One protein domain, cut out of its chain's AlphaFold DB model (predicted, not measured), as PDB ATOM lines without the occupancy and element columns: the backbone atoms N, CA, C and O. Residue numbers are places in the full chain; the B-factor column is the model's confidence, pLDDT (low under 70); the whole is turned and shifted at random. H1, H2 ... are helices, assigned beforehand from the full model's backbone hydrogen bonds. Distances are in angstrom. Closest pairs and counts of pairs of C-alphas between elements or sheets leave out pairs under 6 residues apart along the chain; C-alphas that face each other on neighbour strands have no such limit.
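What this domain is: This is residues 37 to 124 of the 124 residues of an uncharacterized protein of Lactobacillus bombicola (UniProt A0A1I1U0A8). A long helical hairpin makes a rod: H2, the longest helix, runs the length of it, and H1 folds back along H2, side by side with it. At the other end of H2 from the link to H1, the short helix H3 turns back near H2 without clearly touching it, and residues 65 to 71 at the turn between H1 and H2 stand free. The printed part has 88 residues, with three named helices in the order H1, H2, H3 and no named strand; the class is all helix. The whole is extended, with a radius of gyration of the C-alphas of 19.0 A and spans of 61 by 21 by 13 A.

How they stand to each other: H2, residues 70 to 108, touches H1, residues 37 to 64; their closest C-alphas, those of Ile 60 and Ile 76, are 5.6 A apart. The two form a helical hairpin, running opposite ways at a shallow tilt of 19 degrees. H3, residues 114 to 123, is close to H2 but not clearly touching, with the closest C-alphas, those of Ile 103 and Leu 117, 7.8 A apart. H2 and H3 run opposite ways at a shallow tilt of 6 degrees. H1 and H3 are apart. In H1, H2 and H3 every O i to N i+4 pair is within hydrogen-bond range.

Where its parts are: H2 measures 56.9 A from its first to its last C-alpha, beginning at C-alpha 70 (-55.614, 21.099, 49.778). H1 measures 40.5 A and begins at C-alpha 37 (-42.062, 27.204, 5.343). H3 measures 14.5 A and ends at C-alpha 123 (-57.266, 12.851, 7.442).

The domain as a whole: The two C-alphas farthest apart, those of Pro 67 and Gly 110, are 61.5 A from each other. The printed part has no cut, and its links, H1 to H2 and H2 to H3, are tight. Residues 110 to 124 have pLDDT under 70; the mean of the printed part is 83.7.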
ATOM      1  N   ILE A  37     -41.194  26.305   4.563       79.38
ATOM      2  CA  ILE A  37     -42.062  27.204   5.343       79.38
ATOM      3  C   ILE A  37     -43.046  26.397   6.191       79.38
ATOM      4  O   ILE A  37     -43.189  26.655   7.382       79.38
ATOM      5  N   ILE A  38     -43.686  25.380   5.605       77.88
ATOM      6  CA  ILE A  38     -44.636  24.531   6.342       77.88
ATOM      7  C   ILE A  38     -43.908  23.720   7.421       77.88
ATOM      8  O   ILE A  38     -44.397  23.606   8.544       77.88
ATOM      9  N   LEU A  39     -42.733  23.165   7.105       83.62
ATOM     10  CA  LEU A  39     -41.921  22.450   8.096       83.62
ATOM     11  C   LEU A  39     -41.487  23.362   9.244       83.62
ATOM     12  O   LEU A  39     -41.551  22.941  10.398       83.62
ATOM     13  N   GLN A  40     -41.098  24.597   8.931       83.94
ATOM     14  CA  GLN A  40     -40.724  25.603   9.914       83.94
ATOM     15  C   GLN A  40     -41.913  25.984  10.797       83.94
ATOM     16  O   GLN A  40     -41.764  26.052  12.009       83.94
ATOM     17  N   GLU A  41     -43.111  26.133  10.233       83.69
ATOM     18  CA  GLU A  41     -44.316  26.416  11.014       83.69
ATOM     19  C   GLU A  41     -44.688  25.256  11.956       83.69
ATOM     20  O   GLU A  41     -45.068  25.488  13.107       83.69
ATOM     21  N   TYR A  42     -44.514  24.000  11.524       84.44
ATOM     22  CA  TYR A  42     -44.613  22.853  12.431       84.44
ATOM     23  C   TYR A  42     -43.549  22.906  13.533       84.44
ATOM     24  O   TYR A  42     -43.869  22.650  14.694       84.44
ATOM     25  N   ASP A  43     -42.302  23.241  13.200       87.62
ATOM     26  CA  ASP A  43     -41.214  23.356  14.174       87.62
ATOM     27  C   ASP A  43     -41.451  24.465  15.202       87.62
ATOM     28  O   ASP A  43     -41.265  24.233  16.399       87.62
ATOM     29  N   ASP A  44     -41.948  25.620  14.768       91.44
ATOM     30  CA  ASP A  44     -42.295  26.745  15.633       91.44
ATOM     31  C   ASP A  44     -43.427  26.362  16.599       91.44
ATOM     32  O   ASP A  44     -43.326  26.575  17.812       91.44
ATOM     33  N   GLN A  45     -44.478  25.701  16.100       87.00
ATOM     34  CA  GLN A  45     -45.584  25.215  16.931       87.00
ATOM     35  C   GLN A  45     -45.143  24.117  17.917       87.00
ATOM     36  O   GLN A  45     -45.587  24.099  19.070       87.00
ATOM     37  N   ILE A  46     -44.253  23.207  17.500       91.62
ATOM     38  CA  ILE A  46     -43.639  22.190  18.373       91.62
ATOM     39  C   ILE A  46     -42.817  22.866  19.469       91.62
ATOM     40  O   ILE A  46     -42.929  22.488  20.639       91.62
ATOM     41  N   ALA A  47     -41.991  23.852  19.114       91.19
ATOM     42  CA  ALA A  47     -41.146  24.577  20.053       91.19
ATOM     43  C   ALA A  47     -41.988  25.331  21.090       91.19
ATOM     44  O   ALA A  47     -41.736  25.212  22.290       91.19
ATOM     45  N   GLU A  48     -43.043  26.019  20.652       91.62
ATOM     46  CA  GLU A  48     -43.971  26.726  21.537       91.62
ATOM     47  C   GLU A  48     -44.670  25.766  22.517       91.62
ATOM     48  O   GLU A  48     -44.784  26.044  23.716       91.62
ATOM     49  N   LEU A  49     -45.129  24.605  22.035       90.81
ATOM     50  CA  LEU A  49     -45.748  23.590  22.889       90.81
ATOM     51  C   LEU A  49     -44.754  23.007  23.897       90.81
ATOM     52  O   LEU A  49     -45.108  22.847  25.069       90.81
ATOM     53  N   LYS A  50     -43.514  22.734  23.477       92.06
ATOM     54  CA  LYS A  50     -42.444  22.270  24.372       92.06
ATOM     55  C   LYS A  50     -42.140  23.293  25.464       92.06
ATOM     56  O   LYS A  50     -42.035  22.905  26.627       92.06
ATOM     57  N   ASP A  51     -42.066  24.577  25.125       93.81
ATOM     58  CA  ASP A  51     -41.816  25.639  26.104       93.81
ATOM     59  C   ASP A  51     -42.970  25.780  27.113       93.81
ATOM     60  O   ASP A  51     -42.756  25.864  28.329       93.81
ATOM     61  N   LYS A  52     -44.221  25.680  26.644       90.50
ATOM     62  CA  LYS A  52     -45.407  25.656  27.516       90.50
ATOM     63  C   LYS A  52     -45.404  24.460  28.471       90.50
ATOM     64  O   LYS A  52     -45.720  24.626  29.652       90.50
ATOM     65  N   ILE A  53     -45.032  23.271  27.991       91.69
ATOM     66  CA  ILE A  53     -44.903  22.066  28.826       91.69
ATOM     67  C   ILE A  53     -43.790  22.255  29.860       91.69
ATOM     68  O   ILE A  53     -44.030  22.038  31.047       91.69
ATOM     69  N   ALA A  54     -42.611  22.726  29.447       92.06
ATOM     70  CA  ALA A  54     -41.483  22.971  30.344       92.06
ATOM     71  C   ALA A  54     -41.826  24.005  31.428       92.06
ATOM     72  O   ALA A  54     -41.479  23.840  32.599       92.06
ATOM     73  N   THR A  55     -42.566  25.051  31.060       91.75
ATOM     74  CA  THR A  55     -43.074  26.056  31.995       91.75
ATOM     75  C   THR A  55     -44.042  25.437  33.004       91.75
ATOM     76  O   THR A  55     -43.906  25.670  34.207       91.75
ATOM     77  N   MET A  56     -44.984  24.597  32.559       90.38
ATOM     78  CA  MET A  56     -45.887  23.878  33.467       90.38
ATOM     79  C   MET A  56     -45.148  22.911  34.392       90.38
ATOM     80  O   MET A  56     -45.480  22.847  35.575       90.38
ATOM     81  N   ASP A  57     -44.128  22.212  33.897       91.06
ATOM     82  CA  ASP A  57     -43.315  21.298  34.700       91.06
ATOM     83  C   ASP A  57     -42.534  22.054  35.784       91.06
ATOM     84  O   ASP A  57     -42.550  21.645  36.948       91.06
ATOM     85  N   LYS A  58     -41.970  23.228  35.458       91.50
ATOM     86  CA  LYS A  58     -41.368  24.134  36.453       91.50
ATOM     87  C   LYS A  58     -42.383  24.584  37.505       91.50
ATOM     88  O   LYS A  58     -42.081  24.549  38.699       91.50
ATOM     89  N   PHE A  59     -43.593  24.973  37.095       88.38
ATOM     90  CA  PHE A  59     -44.655  25.340  38.036       88.38
ATOM     91  C   PHE A  59     -45.023  24.175  38.960       88.38
ATOM     92  O   PHE A  59     -45.094  24.360  40.172       88.38
ATOM     93  N   ILE A  60     -45.241  22.978  38.414       88.81
ATOM     94  CA  ILE A  60     -45.588  21.783  39.194       88.81
ATOM     95  C   ILE A  60     -44.473  21.442  40.188       88.81
ATOM     96  O   ILE A  60     -44.779  21.174  41.349       88.81
ATOM     97  N   SER A  61     -43.208  21.494  39.761       90.88
ATOM     98  CA  SER A  61     -42.046  21.265  40.629       90.88
ATOM     99  C   SER A  61     -42.027  22.235  41.810       90.88
ATOM    100  O   SER A  61     -42.005  21.804  42.959       90.88
ATOM    101  N   LYS A  62     -42.183  23.538  41.542       89.50
ATOM    102  CA  LYS A  62     -42.237  24.578  42.578       89.50
ATOM    103  C   LYS A  62     -43.384  24.377  43.574       89.50
ATOM    104  O   LYS A  62     -43.218  24.618  44.762       89.50
ATOM    105  N   TYR A  63     -44.554  23.927  43.117       86.31
ATOM    106  CA  TYR A  63     -45.670  23.622  44.021       86.31
ATOM    107  C   TYR A  63     -45.432  22.362  44.866       86.31
ATOM    108  O   TYR A  63     -45.985  22.276  45.958       86.31
ATOM    109  N   ARG A  64     -44.635  21.396  44.390       86.69
ATOM    110  CA  ARG A  64     -44.288  20.180  45.150       86.69
ATOM    111  C   ARG A  64     -43.274  20.431  46.266       86.69
ATOM    112  O   ARG A  64     -43.255  19.666  47.221       86.69
ATOM    113  N   GLU A  65     -42.463  21.479  46.151       89.81
ATOM    114  CA  GLU A  65     -41.526  21.914  47.198       89.81
ATOM    115  C   GLU A  65     -42.238  22.584  48.388       89.81
ATOM    116  O   GLU A  65     -41.668  22.710  49.469       89.81
ATOM    117  N   LEU A  66     -43.493  23.012  48.204       88.00
ATOM    118  CA  LEU A  66     -44.299  23.614  49.261       88.00
ATOM    119  C   LEU A  66     -44.955  22.541  50.151       88.00
ATOM    120  O   LEU A  66     -45.288  21.457  49.665       88.00
ATOM    121  N   PRO A  67     -45.233  22.848  51.433       89.06
ATOM    122  CA  PRO A  67     -45.949  21.937  52.317       89.06
ATOM    123  C   PRO A  67     -47.296  21.521  51.709       89.06
ATOM    124  O   PRO A  67     -48.035  22.384  51.219       89.06
ATOM    125  N   PRO A  68     -47.659  20.229  51.741       86.12
ATOM    126  CA  PRO A  68     -48.874  19.755  51.100       86.12
ATOM    127  C   PRO A  68     -50.100  20.410  51.740       86.12
ATOM    128  O   PRO A  68     -50.378  20.252  52.926       86.12
ATOM    129  N   SER A  69     -50.864  21.132  50.924       91.38
ATOM    130  CA  SER A  69     -52.160  21.691  51.299       91.38
ATOM    131  C   SER A  69     -53.213  21.316  50.264       91.38
ATOM    132  O   SER A  69     -52.906  20.996  49.114       91.38
ATOM    133  N   LEU A  70     -54.482  21.384  50.661       89.62
ATOM    134  CA  LEU A  70     -55.614  21.099  49.778       89.62
ATOM    135  C   LEU A  70     -55.579  21.981  48.514       89.62
ATOM    136  O   LEU A  70     -55.850  21.505  47.412       89.62
ATOM    137  N   THR A  71     -55.171  23.242  48.665       88.94
ATOM    138  CA  THR A  71     -55.004  24.202  47.566       88.94
ATOM    139  C   THR A  71     -53.825  23.834  46.666       88.94
ATOM    140  O   THR A  71     -53.984  23.788  45.447       88.94
ATOM    141  N   ILE A  72     -52.667  23.501  47.245       88.25
ATOM    142  CA  ILE A  72     -51.462  23.108  46.496       88.25
ATOM    143  C   ILE A  72     -51.715  21.824  45.696       88.25
ATOM    144  O   ILE A  72     -51.455  21.784  44.494       88.25
ATOM    145  N   ASN A  73     -52.335  20.813  46.308       89.81
ATOM    146  CA  ASN A  73     -52.669  19.553  45.642       89.81
ATOM    147  C   ASN A  73     -53.671  19.748  44.493       89.81
ATOM    148  O   ASN A  73     -53.538  19.124  43.437       89.81
ATOM    149  N   ARG A  74     -54.659  20.641  44.657       90.88
ATOM    150  CA  ARG A  74     -55.587  21.010  43.574       90.88
ATOM    151  C   ARG A  74     -54.862  21.706  42.420       90.88
ATOM    152  O   ARG A  74     -55.118  21.359  41.267       90.88
ATOM    153  N   SER A  75     -53.947  22.630  42.715       88.44
ATOM    154  CA  SER A  75     -53.142  23.328  41.705       88.44
ATOM    155  C   SER A  75     -52.219  22.377  40.945       88.44
ATOM    156  O   SER A  75     -52.228  22.388  39.715       88.44
ATOM    157  N   ILE A  76     -51.505  21.490  41.647       90.25
ATOM    158  CA  ILE A  76     -50.668  20.446  41.034       90.25
ATOM    159  C   ILE A  76     -51.516  19.578  40.105       90.25
ATOM    160  O   ILE A  76     -51.189  19.440  38.931       90.25
ATOM    161  N   LYS A  77     -52.656  19.062  40.582       92.75
ATOM    162  CA  LYS A  77     -53.547  18.213  39.775       92.75
ATOM    163  C   LYS A  77     -54.063  18.931  38.525       92.75
ATOM    164  O   LYS A  77     -54.129  18.326  37.455       92.75
ATOM    165  N   LYS A  78     -54.448  20.206  38.643       91.94
ATOM    166  CA  LYS A  78     -54.925  21.014  37.510       91.94
ATOM    167  C   LYS A  78     -53.821  21.209  36.470       91.94
ATOM    168  O   LYS A  78     -54.067  20.966  35.290       91.94
ATOM    169  N   ASN A  79     -52.625  21.594  36.907       89.62
ATOM    170  CA  ASN A  79     -51.494  21.838  36.015       89.62
ATOM    171  C   ASN A  79     -51.002  20.541  35.364       89.62
ATOM    172  O   ASN A  79     -50.753  20.532  34.166       89.62
ATOM    173  N   SER A  80     -50.969  19.420  36.093       90.56
ATOM    174  CA  SER A  80     -50.638  18.106  35.527       90.56
ATOM    175  C   SER A  80     -51.608  17.685  34.420       90.56
ATOM    176  O   SER A  80     -51.163  17.238  33.369       90.56
ATOM    177  N   LYS A  81     -52.919  17.908  34.593       93.31
ATOM    178  CA  LYS A  81     -53.904  17.656  33.525       93.31
ATOM    179  C   LYS A  81     -53.702  18.557  32.307       93.31
ATOM    180  O   LYS A  81     -53.931  18.130  31.181       93.31
ATOM    181  N   GLN A  82     -53.337  19.821  32.514       91.12
ATOM    182  CA  GLN A  82     -53.064  20.732  31.402       91.12
ATOM    183  C   GLN A  82     -51.780  20.343  30.660       91.12
ATOM    184  O   GLN A  82     -51.790  20.313  29.433       91.12
ATOM    185  N   ARG A  83     -50.727  19.961  31.390       92.31
ATOM    186  CA  ARG A  83     -49.481  19.422  30.835       92.31
ATOM    187  C   ARG A  83     -49.739  18.184  29.977       92.31
ATOM    188  O   ARG A  83     -49.239  18.107  28.865       92.31
ATOM    189  N   GLU A  84     -50.563  17.253  30.451       93.19
ATOM    190  CA  GLU A  84     -50.942  16.045  29.703       93.19
ATOM    191  C   GLU A  84     -51.677  16.379  28.393       93.19
ATOM    192  O   GLU A  84     -51.329  15.858  27.338       93.19
ATOM    193  N   LYS A  85     -52.620  17.332  28.424       93.31
ATOM    194  CA  LYS A  85     -53.291  17.819  27.206       93.31
ATOM    195  C   LYS A  85     -52.320  18.449  26.210       93.31
ATOM    196  O   LYS A  85     -52.439  18.213  25.012       93.31
ATOM    197  N   LEU A  86     -51.383  19.265  26.693       91.75
ATOM    198  CA  LEU A  86     -50.356  19.869  25.845       91.75
ATOM    199  C   LEU A  86     -49.414  18.812  25.268       91.75
ATOM    200  O   LEU A  86     -49.052  18.917  24.104       91.75
ATOM    201  N   SER A  87     -49.076  17.782  26.045       91.56
ATOM    202  CA  SER A  87     -48.254  16.656  25.595       91.56
ATOM    203  C   SER A  87     -48.935  15.866  24.480       91.56
ATOM    204  O   SER A  87     -48.311  15.606  23.463       91.56
ATOM    205  N   SER A  88     -50.224  15.549  24.624       92.25
ATOM    206  CA  SER A  88     -50.986  14.874  23.565       92.25
ATOM    207  C   SER A  88     -51.109  15.743  22.306       92.25
ATOM    208  O   SER A  88     -51.004  15.246  21.187       92.25
ATOM    209  N   LYS A  89     -51.265  17.066  22.466       89.44
ATOM    210  CA  LYS A  89     -51.252  17.998  21.331       89.44
ATOM    211  C   LYS A  89     -49.882  18.044  20.645       89.44
ATOM    212  O   LYS A  89     -49.838  18.123  19.424       89.44
ATOM    213  N   LEU A  90     -48.795  18.011  21.416       90.62
ATOM    214  CA  LEU A  90     -47.428  17.964  20.899       90.62
ATOM    215  C   LEU A  90     -47.202  16.693  20.074       90.62
ATOM    216  O   LEU A  90     -46.745  16.801  18.945       90.62
ATOM    217  N   GLU A  91     -47.579  15.532  20.609       91.31
ATOM    218  CA  GLU A  91     -47.479  14.236  19.928       91.31
ATOM    219  C   GLU A  91     -48.255  14.245  18.605       91.31
ATOM    220  O   GLU A  91     -47.683  13.999  17.550       91.31
ATOM    221  N   SER A  92     -49.514  14.697  18.628       87.50
ATOM    222  CA  SER A  92     -50.315  14.837  17.408       87.50
ATOM    223  C   SER A  92     -49.678  15.776  16.375       87.50
ATOM    224  O   SER A  92     -49.812  15.550  15.174       87.50
ATOM    225  N   LEU A  93     -49.003  16.842  16.811       87.38
ATOM    226  CA  LEU A  93     -48.360  17.786  15.899       87.38
ATOM    227  C   LEU A  93     -47.055  17.231  15.314       87.38
ATOM    228  O   LEU A  93     -46.756  17.490  14.151       87.38
ATOM    229  N   GLN A  94     -46.312  16.443  16.098       88.69
ATOM    230  CA  GLN A  94     -45.146  15.695  15.630       88.69
ATOM    231  C   GLN A  94     -45.555  14.640  14.600       88.69
ATOM    232  O   GLN A  94     -44.983  14.621  13.516       88.69
ATOM    233  N   ASP A  95     -46.618  13.876  14.865       88.94
ATOM    234  CA  ASP A  95     -47.161  12.905  13.908       88.94
ATOM    235  C   ASP A  95     -47.565  13.577  12.591       88.94
ATOM    236  O   ASP A  95     -47.269  13.075  11.506       88.94
ATOM    237  N   LYS A  96     -48.214  14.747  12.661       83.44
ATOM    238  CA  LYS A  96     -48.583  15.523  11.468       83.44
ATOM    239  C   LYS A  96     -47.364  16.006  10.690       83.44
ATOM    240  O   LYS A  96     -47.375  15.939   9.460       83.44
ATOM    241  N   LYS A  97     -46.321  16.468  11.385       86.06
ATOM    242  CA  LYS A  97     -45.056  16.862  10.757       86.06
ATOM    243  C   LYS A  97     -44.409  15.668  10.053       86.06
ATOM    244  O   LYS A  97     -44.039  15.789   8.890       86.06
ATOM    245  N   ASP A  98     -44.330  14.519  10.716       85.56
ATOM    246  CA  ASP A  98     -43.725  13.306  10.162       85.56
ATOM    247  C   ASP A  98     -44.512  12.786   8.950       85.56
ATOM    248  O   ASP A  98     -43.929  12.431   7.924       85.56
ATOM    249  N   GLN A  99     -45.847  12.823   9.011       83.88
ATOM    250  CA  GLN A  99     -46.704  12.520   7.862       83.88
ATOM    251  C   GLN A  99     -46.472  13.488   6.700       83.88
ATOM    252  O   GLN A  99     -46.395  13.058   5.549       83.88
ATOM    253  N   PHE A 100     -46.344  14.787   6.981       81.81
ATOM    254  CA  PHE A 100     -46.061  15.787   5.957       81.81
ATOM    255  C   PHE A 100     -44.688  15.564   5.307       81.81
ATOM    256  O   PHE A 100     -44.590  15.601   4.082       81.81
ATOM    257  N   ILE A 101     -43.651  15.245   6.093       84.94
ATOM    258  CA  ILE A 101     -42.319  14.876   5.583       84.94
ATOM    259  C   ILE A 101     -42.415  13.655   4.671       84.94
ATOM    260  O   ILE A 101     -41.906  13.692   3.554       84.94
ATOM    261  N   LYS A 102     -43.117  12.603   5.100       83.44
ATOM    262  CA  LYS A 102     -43.289  11.389   4.295       83.44
ATOM    263  C   LYS A 102     -43.937  11.691   2.943       83.44
ATOM    264  O   LYS A 102     -43.466  11.228   1.910       83.44
ATOM    265  N   ILE A 103     -44.984  12.518   2.931       79.06
ATOM    266  CA  ILE A 103     -45.652  12.912   1.683       79.06
ATOM    267  C   ILE A 103     -44.740  13.780   0.820       79.06
ATOM    268  O   ILE A 103     -44.728  13.606  -0.394       79.06
ATOM    269  N   LEU A 104     -43.961  14.686   1.413       80.38
ATOM    270  CA  LEU A 104     -42.960  15.463   0.684       80.38
ATOM    271  C   LEU A 104     -41.901  14.569   0.029       80.38
ATOM    272  O   LEU A 104     -41.530  14.807  -1.119       80.38
ATOM    273  N   GLU A 105     -41.412  13.553   0.737       81.50
ATOM    274  CA  GLU A 105     -40.447  12.586   0.209       81.50
ATOM    275  C   GLU A 105     -41.042  11.768  -0.935       81.50
ATOM    276  O   GLU A 105     -40.439  11.680  -2.006       81.50
ATOM    277  N   ASP A 106     -42.251  11.239  -0.752       77.44
ATOM    278  CA  ASP A 106     -42.954  10.498  -1.795       77.44
ATOM    279  C   ASP A 106     -43.260  11.404  -3.006       77.44
ATOM    280  O   ASP A 106     -43.186  10.957  -4.154       77.44
ATOM    281  N   TYR A 107     -43.569  12.686  -2.778       73.75
ATOM    282  CA  TYR A 107     -43.829  13.671  -3.830       73.75
ATOM    283  C   TYR A 107     -42.559  13.959  -4.633       73.75
ATOM    284  O   TYR A 107     -42.572  13.875  -5.862       73.75
ATOM    285  N   ARG A 108     -41.432  14.194  -3.949       74.56
ATOM    286  CA  ARG A 108     -40.108  14.375  -4.572       74.56
ATOM    287  C   ARG A 108     -39.636  13.129  -5.318       74.56
ATOM    288  O   ARG A 108     -38.991  13.251  -6.354       74.56
ATOM    289  N   ALA A 109     -39.975  11.940  -4.827       79.94
ATOM    290  CA  ALA A 109     -39.681  10.673  -5.488       79.94
ATOM    291  C   ALA A 109     -40.594  10.387  -6.697       79.94
ATOM    292  O   ALA A 109     -40.438   9.347  -7.340       79.94
ATOM    293  N   GLY A 110     -41.561  11.266  -6.998       69.38
ATOM    294  CA  GLY A 110     -42.535  11.083  -8.076       69.38
ATOM    295  C   GLY A 110     -43.555   9.971  -7.808       69.38
ATOM    296  O   GLY A 110     -44.192   9.492  -8.743       69.38
ATOM    297  N   LYS A 111     -43.697   9.535  -6.550       65.06
ATOM    298  CA  LYS A 111     -44.563   8.424  -6.118       65.06
ATOM    299  C   LYS A 111     -45.936   8.874  -5.617       65.06
ATOM    300  O   LYS A 111     -46.808   8.032  -5.418       65.06
ATOM    301  N   VAL A 112     -46.143  10.173  -5.399       62.75
ATOM    302  CA  VAL A 112     -47.435  10.690  -4.929       62.75
ATOM    303  C   VAL A 112     -48.425  10.783  -6.082       62.75
ATOM    304  O   VAL A 112     -48.346  11.661  -6.941       62.75
ATOM    305  N   ASP A 113     -49.404   9.887  -6.043       60.81
ATOM    306  CA  ASP A 113     -50.609   9.939  -6.863       60.81
ATOM    307  C   ASP A 113     -51.674  10.851  -6.211       60.81
ATOM    308  O   ASP A 113     -51.704  11.052  -4.992       60.81
ATOM    309  N   LYS A 114     -52.600  11.376  -7.022       59.56
ATOM    310  CA  LYS A 114     -53.739  12.227  -6.619       59.56
ATOM    311  C   LYS A 114     -54.535  11.634  -5.449       59.56
ATOM    312  O   LYS A 114     -55.125  12.384  -4.676       59.56
ATOM    313  N   GLN A 115     -54.574  10.305  -5.324       64.88
ATOM    314  CA  GLN A 115     -55.247   9.598  -4.231       64.88
ATOM    315  C   GLN A 115     -54.566   9.791  -2.874       64.88
ATOM    316  O   GLN A 115     -55.255  10.084  -1.904       64.88
ATOM    317  N   MET A 116     -53.242   9.694  -2.798       64.50
ATOM    318  CA  MET A 116     -52.500   9.803  -1.535       64.50
ATOM    319  C   MET A 116     -52.542  11.236  -0.987       64.50
ATOM    320  O   MET A 116     -52.737  11.475   0.202       64.50
ATOM    321  N   LEU A 117     -52.477  12.192  -1.911       66.62
ATOM    322  CA  LEU A 117     -52.658  13.621  -1.683       66.62
ATOM    323  C   LEU A 117     -54.097  13.956  -1.218       66.62
ATOM    324  O   LEU A 117     -54.291  14.771  -0.317       66.62
ATOM    325  N   ASN A 118     -55.113  13.290  -1.784       65.12
ATOM    326  CA  ASN A 118     -56.509  13.401  -1.338       65.12
ATOM    327  C   ASN A 118     -56.748  12.771   0.037       65.12
ATOM    328  O   ASN A 118     -57.548  13.292   0.807       65.12
ATOM    329  N   GLN A 119     -56.084  11.658   0.334       66.88
ATOM    330  CA  GLN A 119     -56.243  10.955   1.600       66.88
ATOM    331  C   GLN A 119     -55.675  11.782   2.756       66.88
ATOM    332  O   GLN A 119     -56.366  11.996   3.744       66.88
ATOM    333  N   TRP A 120     -54.506  12.402   2.571       66.62
ATOM    334  CA  TRP A 120     -53.968  13.344   3.557       66.62
ATOM    335  C   TRP A 120     -54.887  14.544   3.824       66.62
ATOM    336  O   TRP A 120     -55.026  14.957   4.970       66.62
ATOM    337  N   LEU A 121     -55.544  15.081   2.787       63.53
ATOM    338  CA  LEU A 121     -56.538  16.157   2.923       63.53
ATOM    339  C   LEU A 121     -57.835  15.724   3.609       63.53
ATOM    340  O   LEU A 121     -58.621  16.580   4.012       63.53
ATOM    341  N   HIS A 122     -58.112  14.423   3.643       65.62
ATOM    342  CA  HIS A 122     -59.268  13.875   4.335       65.62
ATOM    343  C   HIS A 122     -58.960  13.619   5.812       65.62
ATOM    344  O   HIS A 122     -59.822  13.837   6.660       65.62
ATOM    345  N   ASP A 123     -57.729  13.200   6.100       58.84
ATOM    346  CA  ASP A 123     -57.266  12.851   7.442       58.84
ATOM    347  C   ASP A 123     -56.800  14.078   8.264       58.84
ATOM    348  O   ASP A 123     -56.671  13.980   9.488       58.84
ATOM    349  N   ASN A 124     -56.577  15.242   7.626       53.94
ATOM    350  CA  ASN A 124     -56.171  16.514   8.258       53.94
ATOM    351  C   ASN A 124     -57.191  17.646   8.116       53.94
ATOM    352  O   ASN A 124     -57.284  18.424   9.097       53.94
TER     353      ASN A 124